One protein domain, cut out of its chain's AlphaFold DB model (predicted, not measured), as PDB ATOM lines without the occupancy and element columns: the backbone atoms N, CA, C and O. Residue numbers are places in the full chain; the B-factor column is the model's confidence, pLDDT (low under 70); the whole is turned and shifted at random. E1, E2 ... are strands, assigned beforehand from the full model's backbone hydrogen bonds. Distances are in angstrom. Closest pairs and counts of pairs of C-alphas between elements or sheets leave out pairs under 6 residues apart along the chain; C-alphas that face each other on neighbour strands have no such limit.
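What this domain is: This is residues 6 to 72 of the 243 residues of an uncharacterized protein of Pseudomonas sp. FW305-130 (UniProt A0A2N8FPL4). With little regular structure, this is a loose rod: two small sheets, E2-E1-E4 and E3-E5, sit end to end, E3 running on into E4, and long links fold back along them. The 67 printed residues hold no named helix and five strands, E1 to E5, with 25 residues; the class is all strand, both sheets antiparallel. The radius of gyration of the C-alphas is 15.4 A, the spans 52 by 20 by 17 A.

Where its parts are: E1, residues 6 to 9, begins at C-alpha 6 (10.825, 30.523, 13.820). E2 is residues 14 to 17; E3, 39 to 44, is 15.4 A long; E4, 46 to 51, 14.2 A. E5, 67 to 71, 13.2 A, ends at C-alpha 71 (10.141, 31.034, 40.506).

How they stand to each other: Inner strand E1 forms a hairpin with E2 (N 7 to O 15, 2.9 A) and is antiparallel to E4 (N 8 to O 48, 2.8 A). E3 runs on into E4 at 38 degrees. E3 and E5 are antiparallel at 163 degrees (N 42 to O 69, 2.9 A). E5 is apart from E1, E2 and E4.

The domain as a whole: C-alphas 36 and 54, the farthest apart, are 51.7 A apart. The printed part has no cut. Links E2 to E3 and E4 to E5 are long. No printed residue is under 70 in pLDDT.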
ATOM      1  N   THR A   6      11.815  30.121  12.823       96.56
ATOM      2  CA  THR A   6      10.825  30.523  13.820       96.56
ATOM      3  C   THR A   6      10.476  29.308  14.661       96.56
ATOM      4  O   THR A   6       9.981  28.311  14.138       96.56
ATOM      5  N   VAL A   7      10.737  29.388  15.963       97.50
ATOM      6  CA  VAL A   7      10.421  28.343  16.940       97.50
ATOM      7  C   VAL A   7       9.271  28.830  17.811       97.50
ATOM      8  O   VAL A   7       9.377  29.876  18.447       97.50
ATOM      9  N   THR A   8       8.186  28.067  17.872       97.56
ATOM     10  CA  THR A   8       7.049  28.345  18.754       97.56
ATOM     11  C   THR A   8       7.135  27.439  19.973       97.56
ATOM     12  O   THR A   8       7.260  26.219  19.844       97.56
ATOM     13  N   LEU A   9       7.067  28.032  21.161       97.69
ATOM     14  CA  LEU A   9       7.057  27.334  22.441       97.69
ATOM     15  C   LEU A   9       5.626  27.198  22.982       97.69
ATOM     16  O   LEU A   9       4.713  27.932  22.588       97.69
ATOM     17  N   THR A  10       5.433  26.317  23.963       96.81
ATOM     18  CA  THR A  10       4.173  26.218  24.715       96.81
ATOM     19  C   THR A  10       3.738  27.580  25.270       96.81
ATOM     20  O   THR A  10       4.543  28.387  25.745       96.81
ATOM     21  N   GLY A  11       2.437  27.868  25.195       93.19
ATOM     22  CA  GLY A  11       1.884  29.180  25.552       93.19
ATOM     23  C   GLY A  11       2.123  30.280  24.508       93.19
ATOM     24  O   GLY A  11       1.879  31.442  24.809       93.19
ATOM     25  N   GLY A  12       2.599  29.935  23.306       95.44
ATOM     26  CA  GLY A  12       2.654  30.842  22.152       95.44
ATOM     27  C   GLY A  12       3.877  31.761  22.089       95.44
ATOM     28  O   GLY A  12       3.934  32.623  21.219       95.44
ATOM     29  N   THR A  13       4.861  31.602  22.980       96.94
ATOM     30  CA  THR A  13       6.120  32.362  22.914       96.94
ATOM     31  C   THR A  13       6.878  31.995  21.638       96.94
ATOM     32  O   THR A  13       7.117  30.816  21.391       96.94
ATOM     33  N   VAL A  14       7.284  32.989  20.849       97.38
ATOM     34  CA  VAL A  14       8.018  32.783  19.595       97.38
ATOM     35  C   VAL A  14       9.477  33.198  19.767       97.38
ATOM     36  O   VAL A  14       9.761  34.295  20.240       97.38
ATOM     37  N   VAL A  15      10.395  32.323  19.359       97.88
ATOM     38  CA  VAL A  15      11.830  32.598  19.244       97.88
ATOM     39  C   VAL A  15      12.181  32.687  17.763       97.88
ATOM     40  O   VAL A  15      11.975  31.731  17.013       97.88
ATOM     41  N   THR A  16      12.748  33.816  17.349       96.94
ATOM     42  CA  THR A  16      13.238  34.010  15.978       96.94
ATOM     43  C   THR A  16      14.751  33.854  15.951       96.94
ATOM     44  O   THR A  16      15.469  34.576  16.642       96.94
ATOM     45  N   ILE A  17      15.241  32.937  15.124       96.44
ATOM     46  CA  ILE A  17      16.660  32.777  14.812       96.44
ATOM     47  C   ILE A  17      16.894  33.405  13.430       96.44
ATOM     48  O   ILE A  17      16.343  32.916  12.436       96.44
ATOM     49  N   PRO A  18      17.684  34.489  13.331       94.75
ATOM     50  CA  PRO A  18      17.978  35.126  12.052       94.75
ATOM     51  C   PRO A  18      18.647  34.170  11.053       94.75
ATOM     52  O   PRO A  18      19.326  33.219  11.439       94.75
ATOM     53  N   ALA A  19      18.487  34.444   9.757       93.94
ATOM     54  CA  ALA A  19      19.154  33.670   8.711       93.94
ATOM     55  C   ALA A  19      20.678  33.668   8.921       93.94
ATOM     56  O   ALA A  19      21.284  34.711   9.157       93.94
ATOM     57  N   GLY A  20      21.293  32.488   8.839       90.31
ATOM     58  CA  GLY A  20      22.728  32.303   9.077       90.31
ATOM     59  C   GLY A  20      23.183  32.344  10.544       90.31
ATOM     60  O   GLY A  20      24.359  32.078  10.788       90.31
ATOM     61  N   SER A  21      22.297  32.620  11.507       94.50
ATOM     62  CA  SER A  21      22.609  32.606  12.943       94.50
ATOM     63  C   SER A  21      22.307  31.253  13.582       94.50
ATOM     64  O   SER A  21      21.340  30.597  13.223       94.50
ATOM     65  N   ALA A  22      23.082  30.867  14.597       94.38
ATOM     66  CA  ALA A  22      22.871  29.610  15.322       94.38
ATOM     67  C   ALA A  22      21.895  29.722  16.510       94.38
ATOM     68  O   ALA A  22      21.489  28.705  17.068       94.38
ATOM     69  N   SER A  23      21.534  30.938  16.930       96.12
ATOM     70  CA  SER A  23      20.744  31.169  18.144       96.12
ATOM     71  C   SER A  23      19.808  32.366  18.022       96.12
ATOM     72  O   SER A  23      20.099  33.337  17.323       96.12
ATOM     73  N   GLY A  24      18.712  32.304  18.772       96.00
ATOM     74  CA  GLY A  24      17.757  33.383  18.996       96.00
ATOM     75  C   GLY A  24      17.302  33.355  20.453       96.00
ATOM     76  O   GLY A  24      17.527  32.369  21.158       96.00
ATOM     77  N   THR A  25      16.679  34.431  20.916       96.38
ATOM     78  CA  THR A  25      16.187  34.548  22.295       96.38
ATOM     79  C   THR A  25      14.744  35.039  22.314       96.38
ATOM     80  O   THR A  25      14.274  35.684  21.377       96.38
ATOM     81  N   ALA A  26      14.035  34.717  23.392       95.88
ATOM     82  CA  ALA A  26      12.742  35.294  23.734       95.88
ATOM     83  C   ALA A  26      12.692  35.541  25.244       95.88
ATOM     84  O   ALA A  26      13.414  34.897  26.007       95.88
ATOM     85  N   PHE A  27      11.826  36.460  25.665       94.50
ATOM     86  CA  PHE A  27      11.630  36.800  27.070       94.50
ATOM     87  C   PHE A  27      10.270  36.310  27.555       94.50
ATOM     88  O   PHE A  27       9.269  36.394  26.841       94.50
ATOM     89  N   VAL A  28      10.245  35.816  28.788       94.00
ATOM     90  CA  VAL A  28       9.028  35.515  29.539       94.00
ATOM     91  C   VAL A  28       9.199  36.152  30.908       94.00
ATOM     92  O   VAL A  28      10.192  35.894  31.584       94.00
ATOM     93  N   THR A  29       8.250  36.993  31.301       94.44
ATOM     94  CA  THR A  29       8.234  37.614  32.627       94.44
ATOM     95  C   THR A  29       7.615  36.644  33.626       94.44
ATOM     96  O   THR A  29       6.570  36.054  33.343       94.44
ATOM     97  N   ALA A  30       8.255  36.467  34.779       94.62
ATOM     98  CA  ALA A  30       7.670  35.701  35.871       94.62
ATOM     99  C   ALA A  30       6.526  36.489  36.542       94.62
ATOM    100  O   ALA A  30       6.595  37.719  36.582       94.62
ATOM    101  N   PRO A  31       5.469  35.820  37.040       91.94
ATOM    102  CA  PRO A  31       4.454  36.472  37.865       91.94
ATOM    103  C   PRO A  31       5.075  37.096  39.122       91.94
ATOM    104  O   PRO A  31       6.081  36.597  39.615       91.94
ATOM    105  N   ASN A  32       4.449  38.155  39.629       92.31
ATOM    106  CA  ASN A  32       4.821  38.834  40.867       92.31
ATOM    107  C   ASN A  32       3.560  39.058  41.707       92.31
ATOM    108  O   ASN A  32       2.521  39.415  41.140       92.31
ATOM    109  N   ASP A  33       3.646  38.877  43.022       93.62
ATOM    110  CA  ASP A  33       2.561  39.216  43.943       93.62
ATOM    111  C   ASP A  33       3.100  39.836  45.247       93.62
ATOM    112  O   ASP A  33       4.152  40.461  45.229       93.62
ATOM    113  N   LEU A  34       2.309  39.831  46.323       95.50
ATOM    114  CA  LEU A  34       2.668  40.452  47.604       95.50
ATOM    115  C   LEU A  34       3.006  39.418  48.693       95.50
ATOM    116  O   LEU A  34       3.255  39.806  49.841       95.50
ATOM    117  N   TYR A  35       2.903  38.124  48.395       94.88
ATOM    118  CA  TYR A  35       2.825  37.035  49.359       94.88
ATOM    119  C   TYR A  35       4.011  36.095  49.239       94.88
ATOM    120  O   TYR A  35       4.352  35.627  48.165       94.88
ATOM    121  N   ALA A  36       4.561  35.712  50.385       92.75
ATOM    122  CA  ALA A  36       5.601  34.706  50.401       92.75
ATOM    123  C   ALA A  36       5.039  33.318  50.040       92.75
ATOM    124  O   ALA A  36       3.942  32.934  50.464       92.75
ATOM    125  N   GLY A  37       5.835  32.533  49.322       90.69
ATOM    126  CA  GLY A  37       5.509  31.181  48.870       90.69
ATOM    127  C   GLY A  37       6.096  30.802  47.508       90.69
ATOM    128  O   GLY A  37       6.014  29.632  47.126       90.69
ATOM    129  N   GLY A  38       6.714  31.742  46.795       89.75
ATOM    130  CA  GLY A  38       7.120  31.596  45.406       89.75
ATOM    131  C   GLY A  38       5.927  31.566  44.456       89.75
ATOM    132  O   GLY A  38       4.763  31.646  44.847       89.75
ATOM    133  N   GLN A  39       6.227  31.379  43.174       92.56
ATOM    134  CA  GLN A  39       5.220  31.310  42.120       92.56
ATOM    135  C   GLN A  39       5.275  29.966  41.390       92.56
ATOM    136  O   GLN A  39       6.301  29.271  41.415       92.56
ATOM    137  N   PRO A  40       4.193  29.576  40.688       94.44
ATOM    138  CA  PRO A  40       4.211  28.390  39.845       94.44
ATOM    139  C   PRO A  40       5.403  28.392  38.879       94.44
ATOM    140  O   PRO A  40       5.676  29.382  38.197       94.44
ATOM    141  N   ALA A  41       6.102  27.258  38.797       95.75
ATOM    142  CA  ALA A  41       7.250  27.111  37.912       95.75
ATOM    143  C   ALA A  41       6.855  27.311  36.438       95.75
ATOM    144  O   ALA A  41       5.830  26.807  35.967       95.75
ATOM    145  N   ILE A  42       7.707  27.998  35.681       96.94
ATOM    146  CA  ILE A  42       7.493  28.255  34.259       96.94
ATOM    147  C   ILE A  42       8.091  27.095  33.476       96.94
ATOM    148  O   ILE A  42       9.301  26.888  33.489       96.94
ATOM    149  N   THR A  43       7.246  26.346  32.771       97.50
ATOM    150  CA  THR A  43       7.681  25.226  31.928       97.50
ATOM    151  C   THR A  43       7.429  25.539  30.458       97.50
ATOM    152  O   THR A  43       6.302  25.862  30.073       97.50
ATOM    153  N   LYS A  44       8.472  25.439  29.627       97.25
ATOM    154  CA  LYS A  44       8.411  25.659  28.177       97.25
ATOM    155  C   LYS A  44       8.938  24.448  27.417       97.25
ATOM    156  O   LYS A  44       9.939  23.860  27.802       97.25
ATOM    157  N   SER A  45       8.288  24.101  26.315       97.62
ATOM    158  CA  SER A  45       8.794  23.137  25.331       97.62
ATOM    159  C   SER A  45       8.510  23.639  23.923       97.62
ATOM    160  O   SER A  45       7.637  24.490  23.736       97.62
ATOM    161  N   ILE A  46       9.240  23.133  22.929       98.00
ATOM    162  CA  ILE A  46       8.980  23.466  21.527       98.00
ATOM    163  C   ILE A  46       7.691  22.769  21.080       98.00
ATOM    164  O   ILE A  46       7.573  21.544  21.153       98.00
ATOM    165  N   THR A  47       6.725  23.542  20.590       97.19
ATOM    166  CA  THR A  47       5.493  23.011  19.991       97.19
ATOM    167  C   THR A  47       5.599  22.921  18.479       97.19
ATOM    168  O   THR A  47       5.126  21.945  17.900       97.19
ATOM    169  N   ASP A  48       6.228  23.919  17.859       96.00
ATOM    170  CA  ASP A  48       6.340  24.022  16.408       96.00
ATOM    171  C   ASP A  48       7.653  24.693  15.985       96.00
ATOM    172  O   ASP A  48       8.243  25.466  16.744       96.00
ATOM    173  N   ILE A  49       8.111  24.388  14.773       95.69
ATOM    174  CA  ILE A  49       9.303  24.982  14.165       95.69
ATOM    175  C   ILE A  49       9.087  25.157  12.662       95.69
ATOM    176  O   ILE A  49       8.660  24.238  11.966       95.69
ATOM    177  N   SER A  50       9.423  26.332  12.138       93.44
ATOM    178  CA  SER A  50       9.372  26.619  10.705       93.44
ATOM    179  C   SER A  50      10.655  27.293  10.234       93.44
ATOM    180  O   SER A  50      11.299  28.030  10.978       93.44
ATOM    181  N   VAL A  51      11.045  27.015   8.989       93.88
ATOM    182  CA  VAL A  51      12.222  27.602   8.338       93.88
ATOM    183  C   VAL A  51      11.752  28.328   7.086       93.88
ATOM    184  O   VAL A  51      11.079  27.747   6.236       93.88
ATOM    185  N   SER A  52      12.095  29.604   6.995       90.12
ATOM    186  CA  SER A  52      11.815  30.470   5.850       90.12
ATOM    187  C   SER A  52      12.992  30.490   4.870       90.12
ATOM    188  O   SER A  52      14.110  30.136   5.236       90.12
ATOM    189  N   GLY A  53      12.755  30.945   3.638       85.06
ATOM    190  CA  GLY A  53      13.784  31.075   2.600       85.06
ATOM    191  C   GLY A  53      14.118  29.777   1.856       85.06
ATOM    192  O   GLY A  53      13.582  28.704   2.141       85.06
ATOM    193  N   ASP A  54      15.011  29.904   0.873       82.56
ATOM    194  CA  ASP A  54      15.312  28.830  -0.086       82.56
ATOM    195  C   ASP A  54      16.361  27.832   0.433       82.56
ATOM    196  O   ASP A  54      16.445  26.707  -0.058       82.56
ATOM    197  N   THR A  55      17.146  28.210   1.450       85.62
ATOM    198  CA  THR A  55      18.137  27.330   2.081       85.62
ATOM    199  C   THR A  55      17.550  26.621   3.302       85.62
ATOM    200  O   THR A  55      17.196  27.246   4.306       85.62
ATOM    201  N   LYS A  56      17.462  25.289   3.219       83.69
ATOM    202  CA  LYS A  56      16.850  24.409   4.228       83.69
ATOM    203  C   LYS A  56      17.892  23.489   4.863       83.69
ATOM    204  O   LYS A  56      18.943  23.258   4.278       83.69
ATOM    205  N   PHE A  57      17.584  22.963   6.046       90.81
ATOM    206  CA  PHE A  57      18.373  21.900   6.673       90.81
ATOM    207  C   PHE A  57      18.109  20.554   5.989       90.81
ATOM    208  O   PHE A  57      16.965  20.261   5.639       90.81
ATOM    209  N   GLU A  58      19.137  19.712   5.866       91.94
ATOM    210  CA  GLU A  58      19.014  18.342   5.351       91.94
ATOM    211  C   GLU A  58      18.228  17.442   6.316       91.94
ATOM    212  O   GLU A  58      17.484  16.564   5.884       91.94
ATOM    213  N   ASN A  59      18.374  17.675   7.624       91.12
ATOM    214  CA  ASN A  59      17.627  16.990   8.675       91.12
ATOM    215  C   ASN A  59      17.478  17.901   9.905       91.12
ATOM    216  O   ASN A  59      18.431  18.087  10.663       91.12
ATOM    217  N   LEU A  60      16.288  18.473  10.102       92.06
ATOM    218  CA  LEU A  60      15.956  19.276  11.280       92.06
ATOM    219  C   LEU A  60      15.098  18.445  12.233       92.06
ATOM    220  O   LEU A  60      13.942  18.147  11.943       92.06
ATOM    221  N   VAL A  61      15.671  18.095  13.380       92.88
ATOM    222  CA  VAL A  61      14.988  17.344  14.436       92.88
ATOM    223  C   VAL A  61      14.679  18.287  15.591       92.88
ATOM    224  O   VAL A  61      15.545  19.033  16.042       92.88
ATOM    225  N   THR A  62      13.440  18.257  16.071       93.06
ATOM    226  CA  THR A  62      12.991  19.087  17.191       93.06
ATOM    227  C   THR A  62      13.049  18.308  18.495       93.06
ATOM    228  O   THR A  62      12.391  17.274  18.621       93.06
ATOM    229  N   ASP A  63      13.756  18.842  19.485       95.06
ATOM    230  CA  ASP A  63      13.641  18.373  20.862       95.06
ATOM    231  C   ASP A  63      12.438  19.045  21.542       95.06
ATOM    232  O   ASP A  63      12.372  20.267  21.669       95.06
ATOM    233  N   LYS A  64      11.457  18.235  21.945       95.38
ATOM    234  CA  LYS A  64      10.236  18.691  22.631       95.38
ATOM    235  C   LYS A  64      10.294  18.468  24.141       95.38
ATOM    236  O   LYS A  64       9.278  18.646  24.815       95.38
ATOM    237  N   THR A  65      11.451  18.071  24.671       97.56
ATOM    238  CA  THR A  65      11.667  17.918  26.110       97.56
ATOM    239  C   THR A  65      11.389  19.253  26.808       97.56
ATOM    240  O   THR A  65      11.967  20.273  26.427       97.56
ATOM    241  N   PRO A  66      10.477  19.298  27.795       97.69
ATOM    242  CA  PRO A  66      10.212  20.523  28.530       97.69
ATOM    243  C   PRO A  66      11.409  20.960  29.370       97.69
ATOM    244  O   PRO A  66      12.069  20.143  30.009       97.69
ATOM    245  N   VAL A  67      11.632  22.268  29.413       97.56
ATOM    246  CA  VAL A  67      12.549  22.927  30.342       97.56
ATOM    247  C   VAL A  67      11.718  23.692  31.361       97.56
ATOM    248  O   VAL A  67      10.773  24.397  30.995       97.56
ATOM    249  N   THR A  68      12.070  23.555  32.637       97.88
ATOM    250  CA  THR A  68      11.351  24.161  33.761       97.88
ATOM    251  C   THR A  68      12.262  25.112  34.525       97.88
ATOM    252  O   THR A  68      13.377  24.749  34.894       97.88
ATOM    253  N   THR A  69      11.748  26.303  34.814       97.06
ATOM    254  CA  THR A  69      12.374  27.305  35.677       97.06
ATOM    255  C   THR A  69      11.510  27.495  36.918       97.06
ATOM    256  O   THR A  69      10.330  27.827  36.811       97.06
ATOM    257  N   THR A  70      12.078  27.283  38.103       96.62
ATOM    258  CA  THR A  70      11.415  27.594  39.378       96.62
ATOM    259  C   THR A  70      11.386  29.101  39.607       96.62
ATOM    260  O   THR A  70      12.374  29.775  39.323       96.62
ATOM    261  N   VAL A  71      10.284  29.617  40.152       96.12
ATOM    262  CA  VAL A  71      10.141  31.034  40.506       96.12
ATOM    263  C   VAL A  71      10.025  31.132  42.026       96.12
ATOM    264  O   VAL A  71       9.058  30.646  42.607       96.12
ATOM    265  N   SER A  72      11.046  31.693  42.665       93.75
ATOM    266  CA  SER A  72      11.078  31.961  44.106       93.75
ATOM    267  C   SER A  72      10.758  33.425  44.386       93.75
ATOM    268  O   SER A  72      10.978  34.256  43.506       93.75
TER     269      SER A  72